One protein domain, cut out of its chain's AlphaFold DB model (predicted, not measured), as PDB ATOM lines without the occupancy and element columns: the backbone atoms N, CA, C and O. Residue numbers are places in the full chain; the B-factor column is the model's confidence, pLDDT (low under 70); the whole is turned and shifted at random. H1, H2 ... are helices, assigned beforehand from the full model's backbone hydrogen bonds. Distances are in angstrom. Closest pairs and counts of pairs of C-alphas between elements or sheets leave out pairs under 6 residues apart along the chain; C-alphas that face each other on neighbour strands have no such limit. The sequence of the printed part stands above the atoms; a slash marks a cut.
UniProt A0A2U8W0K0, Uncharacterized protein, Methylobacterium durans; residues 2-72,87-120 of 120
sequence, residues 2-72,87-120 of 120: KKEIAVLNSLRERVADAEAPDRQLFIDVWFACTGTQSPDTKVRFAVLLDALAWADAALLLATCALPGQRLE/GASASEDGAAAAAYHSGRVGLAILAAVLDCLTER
ATOM      1  N   LYS A   2     157.984 160.340 267.308       52.47
ATOM      2  CA  LYS A   2     157.125 161.471 267.778       52.47
ATOM      3  C   LYS A   2     157.392 162.830 267.097       52.47
ATOM      4  O   LYS A   2     156.449 163.562 266.821       52.47
ATOM      5  N   LYS A   3     158.660 163.159 266.817       58.59
ATOM      6  CA  LYS A   3     159.033 164.390 266.093       58.59
ATOM      7  C   LYS A   3     158.640 164.362 264.611       58.59
ATOM      8  O   LYS A   3     158.346 165.413 264.067       58.59
ATOM      9  N   GLU A   4     158.607 163.189 263.983       80.81
ATOM     10  CA  GLU A   4     158.227 163.046 262.569       80.81
ATOM     11  C   GLU A   4     156.717 163.217 262.397       80.81
ATOM     12  O   GLU A   4     156.289 163.974 261.538       80.81
ATOM     13  N   ILE A   5     155.912 162.633 263.289       83.88
ATOM     14  CA  ILE A   5     154.447 162.778 263.258       83.88
ATOM     15  C   ILE A   5     154.023 164.244 263.451       83.88
ATOM     16  O   ILE A   5     153.133 164.721 262.758       83.88
ATOM     17  N   ALA A   6     154.682 164.989 264.347       88.69
ATOM     18  CA  ALA A   6     154.395 166.414 264.539       88.69
ATOM     19  C   ALA A   6     154.685 167.251 263.277       88.69
ATOM     20  O   ALA A   6     153.911 168.146 262.944       88.69
ATOM     21  N   VAL A   7     155.772 166.939 262.561       91.25
ATOM     22  CA  VAL A   7     156.105 167.594 261.286       91.25
ATOM     23  C   VAL A   7     155.069 167.249 260.216       91.25
ATOM     24  O   VAL A   7     154.592 168.151 259.534       91.25
ATOM     25  N   LEU A   8     154.674 165.979 260.101       91.50
ATOM     26  CA  LEU A   8     153.664 165.552 259.130       91.50
ATOM     27  C   LEU A   8     152.295 166.193 259.398       91.50
ATOM     28  O   LEU A   8     151.670 166.679 258.460       91.50
ATOM     29  N   ASN A   9     151.864 166.284 260.660       91.75
ATOM     30  CA  ASN A   9     150.621 166.972 261.026       91.75
ATOM     31  C   ASN A   9     150.674 168.471 260.699       91.75
ATOM     32  O   ASN A   9     149.729 169.004 260.128       91.75
ATOM     33  N   SER A  10     151.797 169.139 260.978       94.81
ATOM     34  CA  SER A  10     151.968 170.550 260.613       94.81
ATOM     35  C   SER A  10     151.932 170.764 259.094       94.81
ATOM     36  O   SER A  10     151.336 171.727 258.614       94.81
ATOM     37  N   LEU A  11     152.539 169.865 258.315       95.12
ATOM     38  CA  LEU A  11     152.476 169.923 256.854       95.12
ATOM     39  C   LEU A  11     151.068 169.641 256.331       95.12
ATOM     40  O   LEU A  11     150.640 170.294 255.385       95.12
ATOM     41  N   ARG A  12     150.336 168.719 256.960       93.56
ATOM     42  CA  ARG A  12     148.943 168.411 256.623       93.56
ATOM     43  C   ARG A  12     148.046 169.634 256.800       93.56
ATOM     44  O   ARG A  12     147.290 169.950 255.889       93.56
ATOM     45  N   GLU A  13     148.170 170.339 257.922       93.81
ATOM     46  CA  GLU A  13     147.444 171.593 258.171       93.81
ATOM     47  C   GLU A  13     147.787 172.647 257.109       93.81
ATOM     48  O   GLU A  13     146.897 173.184 256.457       93.81
ATOM     49  N   ARG A  14     149.081 172.856 256.826       95.31
ATOM     50  CA  ARG A  14     149.528 173.800 255.785       95.31
ATOM     51  C   ARG A  14     149.000 173.462 254.389       95.31
ATOM     52  O   ARG A  14     148.726 174.374 253.620       95.31
ATOM     53  N   VAL A  15     148.895 172.177 254.042       93.19
ATOM     54  CA  VAL A  15     148.314 171.733 252.764       93.19
ATOM     55  C   VAL A  15     146.801 171.952 252.739       93.19
ATOM     56  O   VAL A  15     146.279 172.362 251.706       93.19
ATOM     57  N   ALA A  16     146.104 171.711 253.852       89.75
ATOM     58  CA  ALA A  16     144.663 171.931 253.956       89.75
ATOM     59  C   ALA A  16     144.285 173.419 253.855       89.75
ATOM     60  O   ALA A  16     143.281 173.749 253.225       89.75
ATOM     61  N   ASP A  17     145.110 174.302 254.421       92.00
ATOM     62  CA  ASP A  17     144.897 175.753 254.414       92.00
ATOM     63  C   ASP A  17     145.377 176.437 253.116       92.00
ATOM     64  O   ASP A  17     145.124 177.624 252.901       92.00
ATOM     65  N   ALA A  18     146.083 175.722 252.234       91.31
ATOM     66  CA  ALA A  18     146.637 176.298 251.015       91.31
ATOM     67  C   ALA A  18     145.550 176.577 249.961       91.31
ATOM     68  O   ALA A  18     144.961 175.665 249.381       91.31
ATOM     69  N   GLU A  19     145.337 177.856 249.630       86.31
ATOM     70  CA  GLU A  19     144.428 178.264 248.546       86.31
ATOM     71  C   GLU A  19     144.999 177.991 247.140       86.31
ATOM     72  O   GLU A  19     144.252 177.846 246.168       86.31
ATOM     73  N   ALA A  20     146.328 177.914 247.026       88.19
ATOM     74  CA  ALA A  20     147.068 177.684 245.790       88.19
ATOM     75  C   ALA A  20     148.337 176.858 246.069       88.19
ATOM     76  O   ALA A  20     148.857 176.895 247.187       88.19
ATOM     77  N   PRO A  21     148.849 176.101 245.080       88.12
ATOM     78  CA  PRO A  21     150.099 175.375 245.243       88.12
ATOM     79  C   PRO A  21     151.266 176.347 245.449       88.12
ATOM     80  O   PRO A  21     151.389 177.354 244.752       88.12
ATOM     81  N   ASP A  22     152.147 176.000 246.378       92.38
ATOM     82  CA  ASP A  22     153.377 176.731 246.649       92.38
ATOM     83  C   ASP A  22     154.585 175.807 246.473       92.38
ATOM     84  O   ASP A  22     154.590 174.650 246.909       92.38
ATOM     85  N   ARG A  23     155.640 176.327 245.838       94.62
ATOM     86  CA  ARG A  23     156.860 175.562 245.561       94.62
ATOM     87  C   ARG A  23     157.525 175.108 246.856       94.62
ATOM     88  O   ARG A  23     157.990 173.972 246.924       94.62
ATOM     89  N   GLN A  24     157.570 175.975 247.869       96.06
ATOM     90  CA  GLN A  24     158.207 175.641 249.140       96.06
ATOM     91  C   GLN A  24     157.418 174.558 249.878       96.06
ATOM     92  O   GLN A  24     158.017 173.605 250.370       96.06
ATOM     93  N   LEU A  25     156.087 174.632 249.876       95.44
ATOM     94  CA  LEU A  25     155.224 173.604 250.452       95.44
ATOM     95  C   LEU A  25     155.466 172.224 249.821       95.44
ATOM     96  O   LEU A  25     155.637 171.242 250.540       95.44
ATOM     97  N   PHE A  26     155.556 172.140 248.491       95.94
ATOM     98  CA  PHE A  26     155.871 170.885 247.797       95.94
ATOM     99  C   PHE A  26     157.251 170.332 248.176       95.94
ATOM    100  O   PHE A  26     157.406 169.124 248.359       95.94
ATOM    101  N   ILE A  27     158.250 171.204 248.308       95.50
ATOM    102  CA  ILE A  27     159.608 170.828 248.720       95.50
ATOM    103  C   ILE A  27     159.622 170.311 250.161       95.50
ATOM    104  O   ILE A  27     160.240 169.282 250.437       95.50
ATOM    105  N   ASP A  28     158.926 170.990 251.069       95.31
ATOM    106  CA  ASP A  28     158.843 170.590 252.471       95.31
ATOM    107  C   ASP A  28     158.207 169.198 252.600       95.31
ATOM    108  O   ASP A  28     158.750 168.324 253.282       95.31
ATOM    109  N   VAL A  29     157.097 168.955 251.887       94.50
ATOM    110  CA  VAL A  29     156.431 167.643 251.869       94.50
ATOM    111  C   VAL A  29     157.330 166.583 251.232       94.50
ATOM    112  O   VAL A  29     157.435 165.478 251.764       94.50
ATOM    113  N   TRP A  30     158.044 166.913 250.151       94.38
ATOM    114  CA  TRP A  30     158.995 165.998 249.516       94.38
ATOM    115  C   TRP A  30     160.053 165.510 250.506       94.38
ATOM    116  O   TRP A  30     160.257 164.302 250.656       94.38
ATOM    117  N   PHE A  31     160.713 166.432 251.211       91.69
ATOM    118  CA  PHE A  31     161.769 166.080 252.158       91.69
ATOM    119  C   PHE A  31     161.242 165.338 253.385       91.69
ATOM    120  O   PHE A  31     161.927 164.446 253.885       91.69
ATOM    121  N   ALA A  32     160.032 165.664 253.843       91.69
ATOM    122  CA  ALA A  32     159.413 164.980 254.970       91.69
ATOM    123  C   ALA A  32     158.985 163.540 254.643       91.69
ATOM    124  O   ALA A  32     159.034 162.684 255.524       91.69
ATOM    125  N   CYS A  33     158.582 163.259 253.396       90.00
ATOM    126  CA  CYS A  33     157.911 162.001 253.050       90.00
ATOM    127  C   CYS A  33     158.785 160.996 252.285       90.00
ATOM    128  O   CYS A  33     158.529 159.798 252.349       90.00
ATOM    129  N   THR A  34     159.788 161.450 251.527       85.44
ATOM    130  CA  THR A  34     160.476 160.578 250.553       85.44
ATOM    131  C   THR A  34     161.790 159.981 251.061       85.44
ATOM    132  O   THR A  34     162.293 159.023 250.479       85.44
ATOM    133  N   GLY A  35     162.378 160.495 252.143       83.19
ATOM    134  CA  GLY A  35     163.684 160.025 252.619       83.19
ATOM    135  C   GLY A  35     164.802 160.199 251.573       83.19
ATOM    136  O   GLY A  35     164.861 161.197 250.850       83.19
ATOM    137  N   THR A  36     165.734 159.244 251.490       83.81
ATOM    138  CA  THR A  36     166.866 159.330 250.551       83.81
ATOM    139  C   THR A  36     166.442 158.950 249.135       83.81
ATOM    140  O   THR A  36     166.171 157.788 248.850       83.81
ATOM    141  N   GLN A  37     166.459 159.931 248.234       85.69
ATOM    142  CA  GLN A  37     166.107 159.761 246.822       85.69
ATOM    143  C   GLN A  37     167.326 159.831 245.900       85.69
ATOM    144  O   GLN A  37     168.310 160.516 246.208       85.69
ATOM    145  N   SER A  38     167.229 159.156 244.748       86.75
ATOM    146  CA  SER A  38     168.256 159.214 243.704       86.75
ATOM    147  C   SER A  38     168.417 160.649 243.167       86.75
ATOM    148  O   SER A  38     167.445 161.415 243.172       86.75
ATOM    149  N   PRO A  39     169.616 161.046 242.696       89.25
ATOM    150  CA  PRO A  39     169.823 162.372 242.114       89.25
ATOM    151  C   PRO A  39     168.891 162.655 240.930       89.25
ATOM    152  O   PRO A  39     168.343 163.749 240.839       89.25
ATOM    153  N   ASP A  40     168.657 161.655 240.079       92.81
ATOM    154  CA  ASP A  40     167.815 161.777 238.885       92.81
ATOM    155  C   ASP A  40     166.356 162.093 239.248       92.81
ATOM    156  O   ASP A  40     165.750 163.029 238.727       92.81
ATOM    157  N   THR A  41     165.820 161.398 240.256       90.69
ATOM    158  CA  THR A  41     164.469 161.645 240.773       90.69
ATOM    159  C   THR A  41     164.326 163.060 241.340       90.69
ATOM    160  O   THR A  41     163.326 163.728 241.082       90.69
ATOM    161  N   LYS A  42     165.333 163.548 242.079       91.44
ATOM    162  CA  LYS A  42     165.331 164.915 242.628       91.44
ATOM    163  C   LYS A  42     165.348 165.970 241.524       91.44
ATOM    164  O   LYS A  42     164.614 166.951 241.617       91.44
ATOM    165  N   VAL A  43     166.154 165.760 240.481       93.94
ATOM    166  CA  VAL A  43     166.202 166.649 239.312       93.94
ATOM    167  C   VAL A  43     164.850 166.664 238.609       93.94
ATOM    168  O   VAL A  43     164.316 167.737 238.344       93.94
ATOM    169  N   ARG A  44     164.250 165.493 238.374       93.62
ATOM    170  CA  ARG A  44     162.929 165.399 237.744       93.62
ATOM    171  C   ARG A  44     161.854 166.121 238.554       93.62
ATOM    172  O   ARG A  44     161.052 166.841 237.972       93.62
ATOM    173  N   PHE A  45     161.858 165.974 239.877       93.62
ATOM    174  CA  PHE A  45     160.936 166.700 240.749       93.62
ATOM    175  C   PHE A  45     161.122 168.220 240.639       93.62
ATOM    176  O   PHE A  45     160.143 168.938 240.452       93.62
ATOM    177  N   ALA A  46     162.365 168.711 240.668       93.88
ATOM    178  CA  ALA A  46     162.655 170.138 240.514       93.88
ATOM    179  C   ALA A  46     162.175 170.691 239.161       93.88
ATOM    180  O   ALA A  46     161.525 171.732 239.130       93.88
ATOM    181  N   VAL A  47     162.408 169.959 238.067       94.62
ATOM    182  CA  VAL A  47     161.931 170.332 236.723       94.62
ATOM    183  C   VAL A  47     160.405 170.449 236.683       94.62
ATOM    184  O   VAL A  47     159.883 171.389 236.090       94.62
ATOM    185  N   LEU A  48     159.678 169.532 237.329       92.00
ATOM    186  CA  LEU A  48     158.213 169.584 237.382       92.00
ATOM    187  C   LEU A  48     157.707 170.793 238.179       92.00
ATOM    188  O   LEU A  48     156.740 171.428 237.763       92.00
ATOM    189  N   LEU A  49     158.371 171.147 239.286       92.81
ATOM    190  CA  LEU A  49     158.033 172.348 240.054       92.81
ATOM    191  C   LEU A  49     158.294 173.631 239.261       92.81
ATOM    192  O   LEU A  49     157.453 174.526 239.258       92.81
ATOM    193  N   ASP A  50     159.429 173.713 238.568       92.25
ATOM    194  CA  ASP A  50     159.789 174.889 237.771       92.25
ATOM    195  C   ASP A  50     158.868 175.047 236.543       92.25
ATOM    196  O   ASP A  50     158.594 176.163 236.109       92.25
ATOM    197  N   ALA A  51     158.323 173.939 236.030       89.75
ATOM    198  CA  ALA A  51     157.310 173.920 234.975       89.75
ATOM    199  C   ALA A  51     155.865 174.128 235.478       89.75
ATOM    200  O   ALA A  51     154.936 174.090 234.671       89.75
ATOM    201  N   LEU A  52     155.650 174.315 236.789       90.69
ATOM    202  CA  LEU A  52     154.320 174.411 237.417       90.69
ATOM    203  C   LEU A  52     153.431 173.173 237.161       90.69
ATOM    204  O   LEU A  52     152.199 173.236 237.207       90.69
ATOM    205  N   ALA A  53     154.053 172.019 236.914       90.38
ATOM    206  CA  ALA A  53     153.395 170.731 236.720       90.38
ATOM    207  C   ALA A  53     153.073 170.087 238.081       90.38
ATOM    208  O   ALA A  53     153.557 169.008 238.423       90.38
ATOM    209  N   TRP A  54     152.272 170.785 238.891       92.69
ATOM    210  CA  TRP A  54     151.977 170.441 240.288       92.69
ATOM    211  C   TRP A  54     151.405 169.034 240.476       92.69
ATOM    212  O   TRP A  54     151.824 168.320 241.384       92.69
ATOM    213  N   ALA A  55     150.477 168.614 239.615       89.44
ATOM    214  CA  ALA A  55     149.909 167.271 239.664       89.44
ATOM    215  C   ALA A  55     150.982 166.193 239.435       89.44
ATOM    216  O   ALA A  55     151.084 165.251 240.218       89.44
ATOM    217  N   ASP A  56     151.828 166.360 238.417       89.44
ATOM    218  CA  ASP A  56     152.906 165.417 238.103       89.44
ATOM    219  C   ASP A  56     153.979 165.387 239.197       89.44
ATOM    220  O   ASP A  56     154.471 164.317 239.562       89.44
ATOM    221  N   ALA A  57     154.321 166.550 239.760       93.75
ATOM    222  CA  ALA A  57     155.239 166.645 240.891       93.75
ATOM    223  C   ALA A  57     154.691 165.887 242.111       93.75
ATOM    224  O   ALA A  57     155.421 165.120 242.743       93.75
ATOM    225  N   ALA A  58     153.399 166.052 242.416       93.75
ATOM    226  CA  ALA A  58     152.747 165.354 243.521       93.75
ATOM    227  C   ALA A  58     152.643 163.840 243.276       93.75
ATOM    228  O   ALA A  58     152.842 163.059 244.205       93.75
ATOM    229  N   LEU A  59     152.392 163.404 242.036       91.06
ATOM    230  CA  LEU A  59     152.408 161.984 241.671       91.06
ATOM    231  C   LEU A  59     153.799 161.376 241.855       91.06
ATOM    232  O   LEU A  59     153.924 160.314 242.464       91.06
ATOM    233  N   LEU A  60     154.850 162.053 241.384       92.25
ATOM    234  CA  LEU A  60     156.223 161.598 241.594       92.25
ATOM    235  C   LEU A  60     156.531 161.473 243.093       92.25
ATOM    236  O   LEU A  60     157.040 160.444 243.535       92.25
ATOM    237  N   LEU A  61     156.148 162.473 243.888       93.38
ATOM    238  CA  LEU A  61     156.272 162.433 245.345       93.38
ATOM    239  C   LEU A  61     155.547 161.228 245.944       93.38
ATOM    240  O   LEU A  61     156.155 160.483 246.711       93.38
ATOM    241  N   ALA A  62     154.288 160.998 245.569       89.44
ATOM    242  CA  ALA A  62     153.499 159.869 246.050       89.44
ATOM    243  C   ALA A  62     154.173 158.525 245.736       89.44
ATOM    244  O   ALA A  62     154.263 157.668 246.616       89.44
ATOM    245  N   THR A  63     154.715 158.354 244.524       89.25
ATOM    246  CA  THR A  63     155.432 157.121 244.153       89.25
ATOM    247  C   THR A  63     156.687 156.884 244.992       89.25
ATOM    248  O   THR A  63     157.014 155.738 245.295       89.25
ATOM    249  N   CYS A  64     157.369 157.955 245.405       89.06
ATOM    250  CA  CYS A  64     158.550 157.879 246.261       89.06
ATOM    251  C   CYS A  64     158.197 157.654 247.739       89.06
ATOM    252  O   CYS A  64     158.910 156.928 248.428       89.06
ATOM    253  N   ALA A  65     157.128 158.281 248.232       87.62
ATOM    254  CA  ALA A  65     156.714 158.223 249.633       87.62
ATOM    255  C   ALA A  65     155.969 156.926 249.987       87.62
ATOM    256  O   ALA A  65     156.078 156.429 251.108       87.62
ATOM    257  N   LEU A  66     155.222 156.361 249.034       85.25
ATOM    258  CA  LEU A  66     154.362 155.194 249.236       85.25
ATOM    259  C   LEU A  66     154.709 154.068 248.240       85.25
ATOM    260  O   LEU A  66     153.869 153.673 247.424       85.25
ATOM    261  N   PRO A  67     155.941 153.519 248.280       78.12
ATOM    262  CA  PRO A  67     156.355 152.493 247.333       78.12
ATOM    263  C   PRO A  67     155.485 151.237 247.475       78.12
ATOM    264  O   PRO A  67     155.305 150.698 248.566       78.12
ATOM    265  N   GLY A  68     154.946 150.766 246.348       72.06
ATOM    266  CA  GLY A  68     154.097 149.572 246.294       72.06
ATOM    267  C   GLY A  68     152.639 149.793 246.706       72.06
ATOM    268  O   GLY A  68     151.874 148.831 246.723       72.06
ATOM    269  N   GLN A  69     152.231 151.028 247.009       72.19
ATOM    270  CA  GLN A  69     150.827 151.366 247.232       72.19
ATOM    271  C   GLN A  69     150.193 151.952 245.973       72.19
ATOM    272  O   GLN A  69     150.843 152.634 245.180       72.19
ATOM    273  N   ARG A  70     148.897 151.688 245.798       68.94
ATOM    274  CA  ARG A  70     148.088 152.297 244.747       68.94
ATOM    275  C   ARG A  70     147.344 153.486 245.340       68.94
ATOM    276  O   ARG A  70     146.513 153.301 246.221       68.94
ATOM    277  N   LEU A  71     147.631 154.684 244.837       63.38
ATOM    278  CA  LEU A  71     146.867 155.879 245.177       63.38
ATOM    279  C   LEU A  71     145.645 155.946 244.251       63.38
ATOM    280  O   LEU A  71     145.793 156.072 243.034       63.38
ATOM    281  N   GLU A  72     144.443 155.800 244.806       62.84
ATOM    282  CA  GLU A  72     143.194 155.932 244.053       62.84
ATOM    283  C   GLU A  72     142.589 157.312 244.307       62.84
ATOM    284  O   GLU A  72     142.172 157.635 245.416       62.84
ATOM    285  N   GLY A  87     135.908 172.943 225.514       43.84
ATOM    286  CA  GLY A  87     137.226 173.058 224.911       43.84
ATOM    287  C   GLY A  87     137.406 174.440 224.297       43.84
ATOM    288  O   GLY A  87     136.633 174.841 223.431       43.84
ATOM    289  N   ALA A  88     138.434 175.153 224.738       31.59
ATOM    290  CA  ALA A  88     138.899 176.347 224.066       31.59
ATOM    291  C   ALA A  88     140.415 176.251 223.908       31.59
ATOM    292  O   ALA A  88     141.164 176.093 224.871       31.59
ATOM    293  N   SER A  89     140.802 176.278 222.637       35.47
ATOM    294  CA  SER A  89     142.112 176.593 222.077       35.47
ATOM    295  C   SER A  89     143.028 177.385 223.009       35.47
ATOM    296  O   SER A  89     142.601 178.381 223.589       35.47
ATOM    297  N   ALA A  90     144.292 176.956 223.067       41.69
ATOM    298  CA  ALA A  90     145.402 177.588 223.772       41.69
ATOM    299  C   ALA A  90     145.406 179.125 223.625       41.69
ATOM    300  O   ALA A  90     145.910 179.674 222.650       41.69
ATOM    301  N   SER A  91     144.818 179.788 224.617       41.91
ATOM    302  CA  SER A  91     145.025 181.190 224.980       41.91
ATOM    303  C   SER A  91     145.968 181.206 226.190       41.91
ATOM    304  O   SER A  91     146.046 180.203 226.904       41.91
ATOM    305  N   GLU A  92     146.661 182.310 226.465       47.84
ATOM    306  CA  GLU A  92     147.465 182.479 227.692       47.84
ATOM    307  C   GLU A  92     146.626 182.221 228.968       47.84
ATOM    308  O   GLU A  92     147.132 181.688 229.956       47.84
ATOM    309  N   ASP A  93     145.306 182.431 228.891       51.72
ATOM    310  CA  ASP A  93     144.325 182.048 229.917       51.72
ATOM    311  C   ASP A  93     144.217 180.530 230.149       51.72
ATOM    312  O   ASP A  93     143.936 180.070 231.257       51.72
ATOM    313  N   GLY A  94     144.460 179.721 229.116       52.62
ATOM    314  CA  GLY A  94     144.417 178.261 229.180       52.62
ATOM    315  C   GLY A  94     145.598 177.667 229.945       52.62
ATOM    316  O   GLY A  94     145.426 176.679 230.656       52.62
ATOM    317  N   ALA A  95     146.778 178.290 229.862       56.38
ATOM    318  CA  ALA A  95     147.948 177.882 230.640       56.38
ATOM    319  C   ALA A  95     147.755 178.188 232.133       56.38
ATOM    320  O   ALA A  95     148.024 177.334 232.978       56.38
ATOM    321  N   ALA A  96     147.205 179.362 232.459       59.97
ATOM    322  CA  ALA A  96     146.850 179.724 233.828       59.97
ATOM    323  C   ALA A  96     145.749 178.811 234.394       59.97
ATOM    324  O   ALA A  96     145.862 178.330 235.523       59.97
ATOM    325  N   ALA A  97     144.722 178.494 233.598       59.50
ATOM    326  CA  ALA A  97     143.688 177.539 233.984       59.50
ATOM    327  C   ALA A  97     144.266 176.131 234.195       59.50
ATOM    328  O   ALA A  97     143.974 175.506 235.213       59.50
ATOM    329  N   ALA A  98     145.126 175.644 233.297       61.06
ATOM    330  CA  ALA A  98     145.780 174.344 233.431       61.06
ATOM    331  C   ALA A  98     146.681 174.277 234.675       61.06
ATOM    332  O   ALA A  98     146.605 173.305 235.425       61.06
ATOM    333  N   ALA A  99     147.465 175.324 234.950       63.41
ATOM    334  CA  ALA A  99     148.283 175.427 236.158       63.41
ATOM    335  C   ALA A  99     147.422 175.478 237.430       63.41
ATOM    336  O   ALA A  99     147.735 174.804 238.409       63.41
ATOM    337  N   TYR A 100     146.299 176.202 237.403       72.19
ATOM    338  CA  TYR A 100     145.335 176.241 238.504       72.19
ATOM    339  C   TYR A 100     144.709 174.863 238.772       72.19
ATOM    340  O   TYR A 100     144.636 174.419 239.920       72.19
ATOM    341  N   HIS A 101     144.299 174.146 237.720       74.62
ATOM    342  CA  HIS A 101     143.716 172.806 237.840       74.62
ATOM    343  C   HIS A 101     144.761 171.802 238.333       74.62
ATOM    344  O   HIS A 101     144.514 171.089 239.304       74.62
ATOM    345  N   SER A 102     145.950 171.809 237.725       80.56
ATOM    346  CA  SER A 102     147.109 171.026 238.158       80.56
ATOM    347  C   SER A 102     147.448 171.300 239.624       80.56
ATOM    348  O   SER A 102     147.686 170.367 240.384       80.56
ATOM    349  N   GLY A 103     147.379 172.563 240.053       82.81
ATOM    350  CA  GLY A 103     147.612 172.992 241.428       82.81
ATOM    351  C   GLY A 103     146.649 172.377 242.432       82.81
ATOM    352  O   GLY A 103     147.082 171.796 243.427       82.81
ATOM    353  N   ARG A 104     145.341 172.441 242.152       86.44
ATOM    354  CA  ARG A 104     144.319 171.818 243.007       86.44
ATOM    355  C   ARG A 104     144.491 170.306 243.099       86.44
ATOM    356  O   ARG A 104     144.346 169.739 244.179       86.44
ATOM    357  N   VAL A 105     144.807 169.661 241.977       86.94
ATOM    358  CA  VAL A 105     145.081 168.220 241.942       86.94
ATOM    359  C   VAL A 105     146.336 167.884 242.744       86.94
ATOM    360  O   VAL A 105     146.310 166.965 243.556       86.94
ATOM    361  N   GLY A 106     147.407 168.656 242.571       90.00
ATOM    362  CA  GLY A 106     148.655 168.481 243.302       90.00
ATOM    363  C   GLY A 106     148.459 168.581 244.815       90.00
ATOM    364  O   GLY A 106     148.859 167.671 245.533       90.00
ATOM    365  N   LEU A 107     147.769 169.622 245.297       92.50
ATOM    366  CA  LEU A 107     147.450 169.778 246.723       92.50
ATOM    367  C   LEU A 107     146.619 168.606 247.272       92.50
ATOM    368  O   LEU A 107     146.927 168.095 248.346       92.50
ATOM    369  N   ALA A 108     145.618 168.132 246.522       89.56
ATOM    370  CA  ALA A 108     144.813 166.979 246.930       89.56
ATOM    371  C   ALA A 108     145.651 165.693 247.059       89.56
ATOM    372  O   ALA A 108     145.446 164.911 247.985       89.56
ATOM    373  N   ILE A 109     146.621 165.486 246.163       90.50
ATOM    374  CA  ILE A 109     147.548 164.350 246.243       90.50
ATOM    375  C   ILE A 109     148.477 164.487 247.455       90.50
ATOM    376  O   ILE A 109     148.678 163.503 248.163       90.50
ATOM    377  N   LEU A 110     149.017 165.683 247.733       93.06
ATOM    378  CA  LEU A 110     149.842 165.904 248.928       93.06
ATOM    379  C   LEU A 110     149.063 165.601 250.212       93.06
ATOM    380  O   LEU A 110     149.595 164.928 251.092       93.06
ATOM    381  N   ALA A 111     147.807 166.051 250.295       91.31
ATOM    382  CA  ALA A 111     146.932 165.761 251.427       91.31
ATOM    383  C   ALA A 111     146.750 164.248 251.614       91.31
ATOM    384  O   ALA A 111     146.999 163.739 252.702       91.31
ATOM    385  N   ALA A 112     146.436 163.517 250.539       88.88
ATOM    386  CA  ALA A 112     146.281 162.064 250.589       88.88
ATOM    387  C   ALA A 112     147.564 161.342 251.040       88.88
ATOM    388  O   ALA A 112     147.503 160.421 251.850       88.88
ATOM    389  N   VAL A 113     148.739 161.766 250.556       89.44
ATOM    390  CA  VAL A 113     150.026 161.191 250.985       89.44
ATOM    391  C   VAL A 113     150.265 161.433 252.476       89.44
ATOM    392  O   VAL A 113     150.658 160.510 253.190       89.44
ATOM    393  N   LEU A 114     150.022 162.653 252.959       91.19
ATOM    394  CA  LEU A 114     150.200 163.010 254.367       91.19
ATOM    395  C   LEU A 114     149.209 162.265 255.273       91.19
ATOM    396  O   LEU A 114     149.612 161.761 256.321       91.19
ATOM    397  N   ASP A 115     147.952 162.120 254.858       88.56
ATOM    398  CA  ASP A 115     146.949 161.324 255.571       88.56
ATOM    399  C   ASP A 115     147.410 159.864 255.697       88.56
ATOM    400  O   ASP A 115     147.544 159.351 256.809       88.56
ATOM    401  N   CYS A 116     147.815 159.230 254.590       85.62
ATOM    402  CA  CYS A 116     148.331 157.858 254.608       85.62
ATOM    403  C   CYS A 116     149.562 157.668 255.510       85.62
ATOM    404  O   CYS A 116     149.763 156.581 256.054       85.62
ATOM    405  N   LEU A 117     150.421 158.683 255.641       85.44
ATOM    406  CA  LEU A 117     151.623 158.611 256.476       85.44
ATOM    407  C   LEU A 117     151.358 158.933 257.953       85.44
ATOM    408  O   LEU A 117     152.120 158.476 258.801       85.44
ATOM    409  N   THR A 118     150.311 159.699 258.266       84.81
ATOM    410  CA  THR A 118     149.934 160.049 259.651       84.81
ATOM    411  C   THR A 118     149.044 159.004 260.322       84.81
ATOM    412  O   THR A 118     149.045 158.911 261.546       84.81
ATOM    413  N   GLU A 119     148.327 158.188 259.546       77.12
ATOM    414  CA  GLU A 119     147.496 157.078 260.041       77.12
ATOM    415  C   GLU A 119     148.286 155.781 260.331       77.12
ATOM    416  O   GLU A 119     147.700 154.773 260.732       77.12
ATOM    417  N   ARG A 120     149.610 155.794 260.133       61.81
ATOM    418  CA  ARG A 120     150.530 154.666 260.361       61.81
ATOM    419  C   ARG A 120     151.195 154.710 261.733       61.81
ATOM    420  O   ARG A 120     151.361 153.614 262.315       61.81
TER     421      ARG A 120
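AT A GLANCE: This is residues 2 to 72 and 87 to 120 of the 120 residues of an uncharacterized protein of Methylobacterium durans (UniProt A0A2U8W0K0). A bundle of five helices has a core of three, H2, H4 and H5, which pack on one another with their centres in a triangle and run the same way; H1 covers H2 and the later part of H5, and H3 packs on H4 with its residues 45 to 49. H5 is much the longest helix, and its first residues, 92 to 94, stick out of the body together with residues 87 to 91 before them. The printed part has 105 residues, of which 78 are in five named helices, H1, H2, H3, H4 and H5 in that order along the chain; the class is all helix, with no named strand. The whole is compact, with a radius of gyration of the C-alphas of 14.1 A, and elongated in outline, spanning 49 by 31 by 25 A.

IN THESE COORDINATES: H1 takes residues 2 to 16 and begins at C-alpha 2, at (157.125, 161.471, 267.778); its first and last C-alphas are 21.3 A apart. H2 takes residues 23 to 34 and is 16.2 A long from first to last C-alpha. H3, residues 39 to 50, is 16.6 A long and begins at C-alpha 39, at (169.823, 162.372, 242.114). H4, residues 54 to 65, is 16.1 A long. H5, residues 92 to 118, is 39.1 A long and runs from C-alpha 92 at (147.465, 182.479, 227.692) to C-alpha 118 at (149.934, 160.049, 259.651).

HOW THE PARTS SIT: The five helices make a bundle, helices set beside one another, and their packing is mostly aligned: of 6 pairs that touch and have a tilt, 5 are at a shallow tilt. H1 touches H2 with 8 pairs of C-alphas within 8 A, the closest being those of Leu 11 and Val 29, 6.8 A apart. They are a helical hairpin, opposite ways at a tilt of 36 degrees, only just steep. H1 also touches H5, on residues 107 to 118 of H5 alone; the closest C-alphas, of Arg 12 and Leu 114, are 6.0 A apart, and the two run opposite ways at a shallow tilt of 30 degrees. H2 touches H5 on residues 110 to 117 of H5 alone, the same way at a shallow tilt of 32 degrees, with the closest C-alphas, of Val 29 and Leu 110, 7.4 A apart. H2 touches H4 at a shallow tilt of 18 degrees, the same way, and their closest C-alphas, of Thr 34 and Ala 65, are 4.5 A apart. H2 and H3 are close but not clearly touching, with the closest C-alphas, of Arg 23 and Leu 49, 6.5 A apart. H3 and H4 are a helical hairpin, opposite ways at a shallow tilt of 26 degrees; they touch through residues 45 to 49 of H3 alone, and the closest C-alphas, of Leu 48 and Ala 57, are 5.5 A apart. H4 touches H5 with 25 pairs of C-alphas within 8 A, the same way at a shallow tilt of 22 degrees; the closest, of Ala 55 and Gly 106, are 4.0 A apart. H1 and H3, H1 and H4, and H3 and H5 are apart. In H1, H2, H3, H4 and H5 every O i to N i+4 pair is within hydrogen-bond range.

THE WHOLE: The two C-alphas farthest apart are those of Lys 2 and Ser 89, at 50.4 A. Residues 87 to 94, of which 92 to 94 belong to H5, stand free; the body without them spans 41 by 31 by 25 A. Residues 73 to 86 are cut out, in the link from H4 to H5, and C-alphas 72 and 87 are 26.4 A apart across the cut. Of the links that are printed whole, H2 to H3 and H3 to H4 are tight, H1 to H2 is short, and none is long. The mean pLDDT of the printed part is 82.8; it is under 70 at residues 2 to 3, 70 to 72, 87 to 99 and 120 of this model.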